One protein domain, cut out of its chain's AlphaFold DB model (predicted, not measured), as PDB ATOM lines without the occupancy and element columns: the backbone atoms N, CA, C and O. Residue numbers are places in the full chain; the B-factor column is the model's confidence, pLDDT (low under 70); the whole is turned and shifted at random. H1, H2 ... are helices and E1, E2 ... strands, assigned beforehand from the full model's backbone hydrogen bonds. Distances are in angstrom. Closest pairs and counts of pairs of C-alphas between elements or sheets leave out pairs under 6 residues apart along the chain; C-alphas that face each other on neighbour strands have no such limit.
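What this domain is: This is residues 5 to 73 of the 493 residues of the protein "Methyltransferase" of Helicobacter pylori (UniProt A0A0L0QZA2). Five short helices, mostly crossed, make a small body, and the hairpin of E1 and E2 makes one end of its longest axis. H2 and H5 lie side by side, running opposite ways, while H1 stands about perpendicular to both and H4 to H5. The printed part has 69 residues, with five named helices and two named strands that follow along the chain as H1, H2, H3, H4, E1, E2, H5; the two strands form an antiparallel sheet, and the class is mostly helix. The whole is compact, with a radius of gyration of the C-alphas of 11.1 A and spans of 34 by 23 by 21 A.

How they stand to each other: H1, residues 5 to 16, only just touches H4, residues 43 to 50, with 3 pairs of C-alphas within 8 A, made by residues 6 to 9 of H1 alone; the closest C-alphas, of Leu 9 and Tyr 46, are 7.1 A apart. H2, residues 19 to 28, only just touches H3, residues 31 to 39, with 3 such pairs, the closest C-alphas being Leu 25 and Leu 33 at 6.4 A; they are about perpendicular at 81 degrees. H3 and H4 touch only at the corner, by Met 37 and Ala 43, closest C-alphas at 5.6 A. H1 and H3 are near each other. E1, residues 51 to 54, and E2, residues 57 to 60, form an antiparallel hairpin; N 52 and O 59 are 2.9 A apart, within hydrogen-bond range. H5, residues 62 to 72, touches H2 at a shallow tilt of 18 degrees, closest at the C-alphas of Ile 26 and Gln 62, 5.6 A. H5 also touches H4, closest at the C-alphas of Phe 50 and Leu 65, 6.0 A. In the five helices each O i to N i+4 pair is within hydrogen-bond range.

Where its parts are: H1 begins at C-alpha 5 (9.145, -11.305, -44.458) and is 17.1 A long; H2 is 14.2 A. E1 begins at C-alpha 51 (17.578, -0.332, -37.276). H5, 16.0 A, ends at C-alpha 72 (19.810, -19.316, -41.873).

The domain as a whole: The C-alphas farthest apart, of Ala 55 and Ile 73, are 34.3 A apart. The printed part has no cut, and the six links are tight. Mean pLDDT of the printed part is 79.0; 17 residues are under 70, among them 69 to 73.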
ATOM      1  N   PRO A   5       8.615 -12.613 -44.053       63.34
ATOM      2  CA  PRO A   5       9.145 -11.305 -44.458       63.34
ATOM      3  C   PRO A   5      10.663 -11.177 -44.277       63.34
ATOM      4  O   PRO A   5      11.351 -10.619 -45.122       63.34
ATOM      5  N   LEU A   6      11.205 -11.727 -43.187       68.81
ATOM      6  CA  LEU A   6      12.622 -11.600 -42.829       68.81
ATOM      7  C   LEU A   6      13.511 -12.417 -43.770       68.81
ATOM      8  O   LEU A   6      14.606 -11.989 -44.124       68.81
ATOM      9  N   LYS A   7      12.996 -13.562 -44.228       67.94
ATOM     10  CA  LYS A   7      13.633 -14.370 -45.266       67.94
ATOM     11  C   LYS A   7      13.739 -13.604 -46.588       67.94
ATOM     12  O   LYS A   7      14.811 -13.557 -47.170       67.94
ATOM     13  N   THR A   8      12.668 -12.936 -47.021       75.19
ATOM     14  CA  THR A   8      12.686 -12.125 -48.249       75.19
ATOM     15  C   THR A   8      13.721 -10.997 -48.188       75.19
ATOM     16  O   THR A   8      14.401 -10.749 -49.178       75.19
ATOM     17  N   LEU A   9      13.889 -10.349 -47.030       80.56
ATOM     18  CA  LEU A   9      14.918  -9.320 -46.830       80.56
ATOM     19  C   LEU A   9      16.344  -9.879 -46.911       80.56
ATOM     20  O   LEU A   9      17.224  -9.232 -47.480       80.56
ATOM     21  N   LEU A  10      16.573 -11.064 -46.337       77.88
ATOM     22  CA  LEU A  10      17.864 -11.757 -46.377       77.88
ATOM     23  C   LEU A  10      18.191 -12.267 -47.783       77.88
ATOM     24  O   LEU A  10      19.333 -12.134 -48.220       77.88
ATOM     25  N   ASP A  11      17.209 -12.805 -48.506       71.62
ATOM     26  CA  ASP A  11      17.359 -13.241 -49.897       71.62
ATOM     27  C   ASP A  11      17.735 -12.050 -50.799       71.62
ATOM     28  O   ASP A  11      18.650 -12.154 -51.611       71.62
ATOM     29  N   ASP A  12      17.098 -10.887 -50.624       79.19
ATOM     30  CA  ASP A  12      17.397  -9.678 -51.410       79.19
ATOM     31  C   ASP A  12      18.809  -9.131 -51.106       79.19
ATOM     32  O   ASP A  12      19.548  -8.770 -52.023       79.19
ATOM     33  N   LEU A  13      19.238  -9.169 -49.834       78.25
ATOM     34  CA  LEU A  13      20.613  -8.833 -49.439       78.25
ATOM     35  C   LEU A  13      21.634  -9.818 -50.009       78.25
ATOM     36  O   LEU A  13      22.660  -9.389 -50.524       78.25
ATOM     37  N   THR A  14      21.359 -11.123 -49.939       68.25
ATOM     38  CA  THR A  14      22.306 -12.165 -50.379       68.25
ATOM     39  C   THR A  14      22.335 -12.395 -51.892       68.25
ATOM     40  O   THR A  14      23.297 -12.962 -52.412       68.25
ATOM     41  N   ASN A  15      21.323 -11.913 -52.618       67.75
ATOM     42  CA  ASN A  15      21.363 -11.784 -54.073       67.75
ATOM     43  C   ASN A  15      22.206 -10.586 -54.520       67.75
ATOM     44  O   ASN A  15      22.810 -10.638 -55.590       67.75
ATOM     45  N   ARG A  16      22.225  -9.506 -53.727       75.38
ATOM     46  CA  ARG A  16      22.960  -8.278 -54.054       75.38
ATOM     47  C   ARG A  16      24.416  -8.306 -53.600       75.38
ATOM     48  O   ARG A  16      25.263  -7.785 -54.313       75.38
ATOM     49  N   PHE A  17      24.685  -8.877 -52.434       70.31
ATOM     50  CA  PHE A  17      26.007  -8.978 -51.828       70.31
ATOM     51  C   PHE A  17      26.262 -10.445 -51.466       70.31
ATOM     52  O   PHE A  17      25.375 -11.108 -50.925       70.31
ATOM     53  N   THR A  18      27.455 -10.981 -51.742       59.69
ATOM     54  CA  THR A  18      27.821 -12.323 -51.246       59.69
ATOM     55  C   THR A  18      27.750 -12.355 -49.719       59.69
ATOM     56  O   THR A  18      27.873 -11.319 -49.071       59.69
ATOM     57  N   LYS A  19      27.486 -13.517 -49.113       57.00
ATOM     58  CA  LYS A  19      27.213 -13.594 -47.669       57.00
ATOM     59  C   LYS A  19      28.461 -13.245 -46.847       57.00
ATOM     60  O   LYS A  19      28.351 -12.550 -45.845       57.00
ATOM     61  N   GLU A  20      29.624 -13.682 -47.313       51.44
ATOM     62  CA  GLU A  20      30.941 -13.422 -46.729       51.44
ATOM     63  C   GLU A  20      31.246 -11.920 -46.756       51.44
ATOM     64  O   GLU A  20      31.625 -11.325 -45.749       51.44
ATOM     65  N   ARG A  21      30.958 -11.269 -47.887       63.78
ATOM     66  CA  ARG A  21      31.053  -9.815 -48.001       63.78
ATOM     67  C   ARG A  21      30.020  -9.105 -47.149       63.78
ATOM     68  O   ARG A  21      30.332  -8.094 -46.535       63.78
ATOM     69  N   LEU A  22      28.798  -9.619 -47.096       72.62
ATOM     70  CA  LEU A  22      27.726  -9.061 -46.290       72.62
ATOM     71  C   LEU A  22      28.116  -9.064 -44.807       72.62
ATOM     72  O   LEU A  22      27.884  -8.067 -44.140       72.62
ATOM     73  N   GLU A  23      28.774 -10.113 -44.307       69.25
ATOM     74  CA  GLU A  23      29.324 -10.143 -42.944       69.25
ATOM     75  C   GLU A  23      30.353  -9.022 -42.724       69.25
ATOM     76  O   GLU A  23      30.222  -8.267 -41.759       69.25
ATOM     77  N   THR A  24      31.305  -8.826 -43.645       67.31
ATOM     78  CA  THR A  24      32.255  -7.699 -43.576       67.31
ATOM     79  C   THR A  24      31.544  -6.342 -43.597       67.31
ATOM     80  O   THR A  24      31.780  -5.520 -42.717       67.31
ATOM     81  N   LEU A  25      30.631  -6.125 -44.549       75.81
ATOM     82  CA  LEU A  25      29.870  -4.878 -44.707       75.81
ATOM     83  C   LEU A  25      28.999  -4.573 -43.478       75.81
ATOM     84  O   LEU A  25      28.811  -3.413 -43.114       75.81
ATOM     85  N   ILE A  26      28.460  -5.611 -42.832       83.38
ATOM     86  CA  ILE A  26      27.696  -5.479 -41.591       83.38
ATOM     87  C   ILE A  26      28.613  -5.008 -40.471       83.38
ATOM     88  O   ILE A  26      28.283  -4.024 -39.811       83.38
ATOM     89  N   LEU A  27      29.753  -5.673 -40.271       76.56
ATOM     90  CA  LEU A  27      30.698  -5.350 -39.199       76.56
ATOM     91  C   LEU A  27      31.270  -3.933 -39.336       76.56
ATOM     92  O   LEU A  27      31.430  -3.243 -38.330       76.56
ATOM     93  N   THR A  28      31.508  -3.469 -40.565       76.19
ATOM     94  CA  THR A  28      32.031  -2.120 -40.836       76.19
ATOM     95  C   THR A  28      30.951  -1.041 -40.952       76.19
ATOM     96  O   THR A  28      31.293   0.134 -41.044       76.19
ATOM     97  N   ALA A  29      29.661  -1.409 -40.918       82.19
ATOM     98  CA  ALA A  29      28.540  -0.504 -41.214       82.19
ATOM     99  C   ALA A  29      28.734   0.244 -42.547       82.19
ATOM    100  O   ALA A  29      28.552   1.460 -42.625       82.19
ATOM    101  N   ASP A  30      29.124  -0.495 -43.584       87.50
ATOM    102  CA  ASP A  30      29.505   0.067 -44.876       87.50
ATOM    103  C   ASP A  30      28.379   0.888 -45.532       87.50
ATOM    104  O   ASP A  30      27.205   0.498 -45.549       87.50
ATOM    105  N   GLU A  31      28.756   2.021 -46.130       84.69
ATOM    106  CA  GLU A  31      27.836   2.975 -46.752       84.69
ATOM    107  C   GLU A  31      26.976   2.335 -47.849       84.69
ATOM    108  O   GLU A  31      25.791   2.657 -47.964       84.69
ATOM    109  N   LYS A  32      27.512   1.391 -48.635       82.50
ATOM    110  CA  LYS A  32      26.773   0.748 -49.734       82.50
ATOM    111  C   LYS A  32      25.692  -0.186 -49.218       82.50
ATOM    112  O   LYS A  32      24.590  -0.204 -49.772       82.50
ATOM    113  N   LEU A  33      25.989  -0.941 -48.160       89.25
ATOM    114  CA  LEU A  33      25.002  -1.787 -47.494       89.25
ATOM    115  C   LEU A  33      23.878  -0.927 -46.910       89.25
ATOM    116  O   LEU A  33      22.702  -1.199 -47.156       89.25
ATOM    117  N   LEU A  34      24.235   0.135 -46.185       92.19
ATOM    118  CA  LEU A  34      23.262   1.037 -45.571       92.19
ATOM    119  C   LEU A  34      22.402   1.742 -46.623       92.19
ATOM    120  O   LEU A  34      21.181   1.760 -46.493       92.19
ATOM    121  N   THR A  35      23.013   2.253 -47.691       88.81
ATOM    122  CA  THR A  35      22.298   2.899 -48.802       88.81
ATOM    123  C   THR A  35      21.319   1.925 -49.446       88.81
ATOM    124  O   THR A  35      20.135   2.234 -49.571       88.81
ATOM    125  N   PHE A  36      21.765   0.702 -49.755       90.25
ATOM    126  CA  PHE A  36      20.882  -0.333 -50.287       90.25
ATOM    127  C   PHE A  36      19.698  -0.600 -49.350       90.25
ATOM    128  O   PHE A  36      18.553  -0.572 -49.787       90.25
ATOM    129  N   MET A  37      19.941  -0.805 -48.054       92.31
ATOM    130  CA  MET A  37      18.872  -1.079 -47.087       92.31
ATOM    131  C   MET A  37      17.898   0.096 -46.916       92.31
ATOM    132  O   MET A  37      16.726  -0.129 -46.617       92.31
ATOM    133  N   LEU A  38      18.357   1.338 -47.086       92.06
ATOM    134  CA  LEU A  38      17.551   2.544 -46.875       92.06
ATOM    135  C   LEU A  38      16.792   3.012 -48.122       92.06
ATOM    136  O   LEU A  38      15.788   3.713 -47.967       92.06
ATOM    137  N   GLU A  39      17.229   2.609 -49.317       89.94
ATOM    138  CA  GLU A  39      16.663   3.047 -50.603       89.94
ATOM    139  C   GLU A  39      15.981   1.923 -51.404       89.94
ATOM    140  O   GLU A  39      15.283   2.187 -52.384       89.94
ATOM    141  N   ASN A  40      16.132   0.661 -50.995       88.19
ATOM    142  CA  ASN A  40      15.455  -0.475 -51.620       88.19
ATOM    143  C   ASN A  40      13.918  -0.384 -51.466       88.19
ATOM    144  O   ASN A  40      13.392   0.194 -50.514       88.19
ATOM    145  N   LYS A  41      13.170  -1.026 -52.376       86.88
ATOM    146  CA  LYS A  41      11.700  -1.180 -52.305       86.88
ATOM    147  C   LYS A  41      11.188  -1.678 -50.938       86.88
ATOM    148  O   LYS A  41      10.072  -1.341 -50.556       86.88
ATOM    149  N   ASN A  42      12.008  -2.425 -50.198       87.25
ATOM    150  CA  ASN A  42      11.718  -2.970 -48.872       87.25
ATOM    151  C   ASN A  42      12.322  -2.135 -47.716       87.25
ATOM    152  O   ASN A  42      12.478  -2.636 -46.602       87.25
ATOM    153  N   ALA A  43      12.687  -0.866 -47.938       86.31
ATOM    154  CA  ALA A  43      13.410  -0.044 -46.958       86.31
ATOM    155  C   ALA A  43      12.717   0.086 -45.593       86.31
ATOM    156  O   ALA A  43      13.377   0.108 -44.555       86.31
ATOM    157  N   ASN A  44      11.384   0.156 -45.564       87.12
ATOM    158  CA  ASN A  44      10.641   0.216 -44.303       87.12
ATOM    159  C   ASN A  44      10.786  -1.077 -43.492       87.12
ATOM    160  O   ASN A  44      10.924  -1.026 -42.270       87.12
ATOM    161  N   ASP A  45      10.818  -2.225 -44.164       88.81
ATOM    162  CA  ASP A  45      10.986  -3.523 -43.516       88.81
ATOM    163  C   ASP A  45      12.420  -3.696 -42.997       88.81
ATOM    164  O   ASP A  45      12.609  -4.159 -41.871       88.81
ATOM    165  N   TYR A  46      13.427  -3.223 -43.743       90.69
ATOM    166  CA  TYR A  46      14.808  -3.152 -43.253       90.69
ATOM    167  C   TYR A  46      14.934  -2.259 -42.016       90.69
ATOM    168  O   TYR A  46      15.531  -2.684 -41.026       90.69
ATOM    169  N   LYS A  47      14.340  -1.056 -42.035       90.62
ATOM    170  CA  LYS A  47      14.329  -0.128 -40.889       90.62
ATOM    171  C   LYS A  47      13.705  -0.762 -39.648       90.62
ATOM    172  O   LYS A  47      14.251  -0.628 -38.560       90.62
ATOM    173  N   ASN A  48      12.599  -1.481 -39.816       88.50
ATOM    174  CA  ASN A  48      11.914  -2.150 -38.712       88.50
ATOM    175  C   ASN A  48      12.707  -3.342 -38.154       88.50
ATOM    176  O   ASN A  48      12.664  -3.592 -36.951       88.50
ATOM    177  N   ALA A  49      13.405  -4.089 -39.013       84.81
ATOM    178  CA  ALA A  49      14.102  -5.312 -38.620       84.81
ATOM    179  C   ALA A  49      15.520  -5.067 -38.080       84.81
ATOM    180  O   ALA A  49      15.938  -5.733 -37.132       84.81
ATOM    181  N   PHE A  50      16.263  -4.124 -38.666       93.25
ATOM    182  CA  PHE A  50      17.710  -3.989 -38.452       93.25
ATOM    183  C   PHE A  50      18.155  -2.579 -38.066       93.25
ATOM    184  O   PHE A  50      19.353  -2.317 -38.016       93.25
ATOM    185  N   PHE A  51      17.232  -1.666 -37.762       93.31
ATOM    186  CA  PHE A  51      17.578  -0.332 -37.276       93.31
ATOM    187  C   PHE A  51      16.813   0.028 -36.004       93.31
ATOM    188  O   PHE A  51      15.736  -0.488 -35.711       93.31
ATOM    189  N   LYS A  52      17.393   0.939 -35.223       91.81
ATOM    190  CA  LYS A  52      16.777   1.538 -34.035       91.81
ATOM    191  C   LYS A  52      16.822   3.052 -34.164       91.81
ATOM    192  O   LYS A  52      17.826   3.603 -34.597       91.81
ATOM    193  N   THR A  53      15.753   3.735 -33.769       90.25
ATOM    194  CA  THR A  53      15.758   5.204 -33.720       90.25
ATOM    195  C   THR A  53      16.211   5.657 -32.337       90.25
ATOM    196  O   THR A  53      15.575   5.316 -31.341       90.25
ATOM    197  N   ILE A  54      17.294   6.430 -32.275       90.81
ATOM    198  CA  ILE A  54      17.810   7.036 -31.044       90.81
ATOM    199  C   ILE A  54      17.938   8.538 -31.290       90.81
ATOM    200  O   ILE A  54      18.650   8.954 -32.197       90.81
ATOM    201  N   ALA A  55      17.235   9.350 -30.494       85.81
ATOM    202  CA  ALA A  55      17.273  10.816 -30.575       85.81
ATOM    203  C   ALA A  55      17.086  11.375 -32.007       85.81
ATOM    204  O   ALA A  55      17.811  12.269 -32.430       85.81
ATOM    205  N   ASN A  56      16.105  10.839 -32.747       85.94
ATOM    206  CA  ASN A  56      15.791  11.158 -34.152       85.94
ATOM    207  C   ASN A  56      16.840  10.737 -35.199       85.94
ATOM    208  O   ASN A  56      16.660  11.031 -36.378       85.94
ATOM    209  N   SER A  57      17.872   9.996 -34.800       85.19
ATOM    210  CA  SER A  57      18.836   9.382 -35.711       85.19
ATOM    211  C   SER A  57      18.570   7.891 -35.849       85.19
ATOM    212  O   SER A  57      18.275   7.196 -34.873       85.19
ATOM    213  N   LEU A  58      18.676   7.392 -37.077       90.94
ATOM    214  CA  LEU A  58      18.556   5.974 -37.368       90.94
ATOM    215  C   LEU A  58      19.913   5.298 -37.123       90.94
ATOM    216  O   LEU A  58      20.911   5.676 -37.727       90.94
ATOM    217  N   VAL A  59      19.949   4.312 -36.233       91.56
ATOM    218  CA  VAL A  59      21.158   3.577 -35.845       91.56
ATOM    219  C   VAL A  59      21.047   2.146 -36.349       91.56
ATOM    220  O   VAL A  59      20.075   1.451 -36.047       91.56
ATOM    221  N   PHE A  60      22.036   1.716 -37.127       94.06
ATOM    222  CA  PHE A  60      22.098   0.364 -37.671       94.06
ATOM    223  C   PHE A  60      22.416  -0.656 -36.573       94.06
ATOM    224  O   PHE A  60      23.352  -0.485 -35.797       94.06
ATOM    225  N   ASN A  61      21.617  -1.719 -36.497       90.81
ATOM    226  CA  ASN A  61      21.784  -2.809 -35.547       90.81
ATOM    227  C   ASN A  61      22.484  -3.990 -36.231       90.81
ATOM    228  O   ASN A  61      21.839  -4.930 -36.702       90.81
ATOM    229  N   GLN A  62      23.813  -3.910 -36.269       87.75
ATOM    230  CA  GLN A  62      24.694  -4.900 -36.892       87.75
ATOM    231  C   GLN A  62      24.477  -6.298 -36.303       87.75
ATOM    232  O   GLN A  62      24.303  -7.260 -37.048       87.75
ATOM    233  N   GLU A  63      24.402  -6.396 -34.971       79.12
ATOM    234  CA  GLU A  63      24.223  -7.660 -34.246       79.12
ATOM    235  C   GLU A  63      22.952  -8.399 -34.682       79.12
ATOM    236  O   GLU A  63      22.992  -9.602 -34.922       79.12
ATOM    237  N   ALA A  64      21.834  -7.686 -34.857       81.50
ATOM    238  CA  ALA A  64      20.567  -8.304 -35.253       81.50
ATOM    239  C   ALA A  64      20.597  -8.868 -36.680       81.50
ATOM    240  O   ALA A  64      20.024  -9.932 -36.934       81.50
ATOM    241  N   LEU A  65      21.250  -8.174 -37.619       85.25
ATOM    242  CA  LEU A  65      21.382  -8.674 -38.988       85.25
ATOM    243  C   LEU A  65      22.364  -9.849 -39.050       85.25
ATOM    244  O   LEU A  65      22.069 -10.851 -39.708       85.25
ATOM    245  N   LEU A  66      23.472  -9.766 -38.307       77.94
ATOM    246  CA  LEU A  66      24.446 -10.848 -38.191       77.94
ATOM    247  C   LEU A  66      23.786 -12.112 -37.620       77.94
ATOM    248  O   LEU A  66      23.892 -13.177 -38.221       77.94
ATOM    249  N   GLU A  67      23.009 -11.982 -36.537       69.44
ATOM    250  CA  GLU A  67      22.281 -13.088 -35.902       69.44
ATOM    251  C   GLU A  67      21.254 -13.730 -36.853       69.44
ATOM    252  O   GLU A  67      21.073 -14.951 -36.867       69.44
ATOM    253  N   CYS A  68      20.589 -12.931 -37.691       71.75
ATOM    254  CA  CYS A  68      19.654 -13.438 -38.696       71.75
ATOM    255  C   CYS A  68      20.367 -14.222 -39.807       71.75
ATOM    256  O   CYS A  68      19.903 -15.305 -40.178       71.75
ATOM    257  N   LEU A  69      21.525 -13.739 -40.268       67.38
ATOM    258  CA  LEU A  69      22.401 -14.492 -41.171       67.38
ATOM    259  C   LEU A  69      22.895 -15.787 -40.517       67.38
ATOM    260  O   LEU A  69      22.957 -16.815 -41.192       67.38
ATOM    261  N   THR A  70      23.160 -15.772 -39.205       56.25
ATOM    262  CA  THR A  70      23.563 -16.968 -38.446       56.25
ATOM    263  C   THR A  70      22.431 -17.961 -38.193       56.25
ATOM    264  O   THR A  70      22.685 -19.131 -37.926       56.25
ATOM    265  N   LYS A  71      21.164 -17.554 -38.283       54.19
ATOM    266  CA  LYS A  71      20.016 -18.467 -38.125       54.19
ATOM    267  C   LYS A  71      19.611 -19.159 -39.427       54.19
ATOM    268  O   LYS A  71      19.072 -20.262 -39.375       54.19
ATOM    269  N   GLU A  72      19.909 -18.586 -40.594       48.66
ATOM    270  CA  GLU A  72      19.810 -19.316 -41.873       48.66
ATOM    271  C   GLU A  72      20.867 -20.426 -42.027       48.66
ATOM    272  O   GLU A  72      20.689 -21.355 -42.818       48.66
ATOM    273  N   ILE A  73      21.949 -20.350 -41.247       41.91
ATOM    274  CA  ILE A  73      23.118 -21.244 -41.273       41.91
ATOM    275  C   ILE A  73      22.826 -22.684 -40.804       41.91
ATOM    276  O   ILE A  73      23.639 -23.574 -41.050       41.91
TER     277      ILE A  73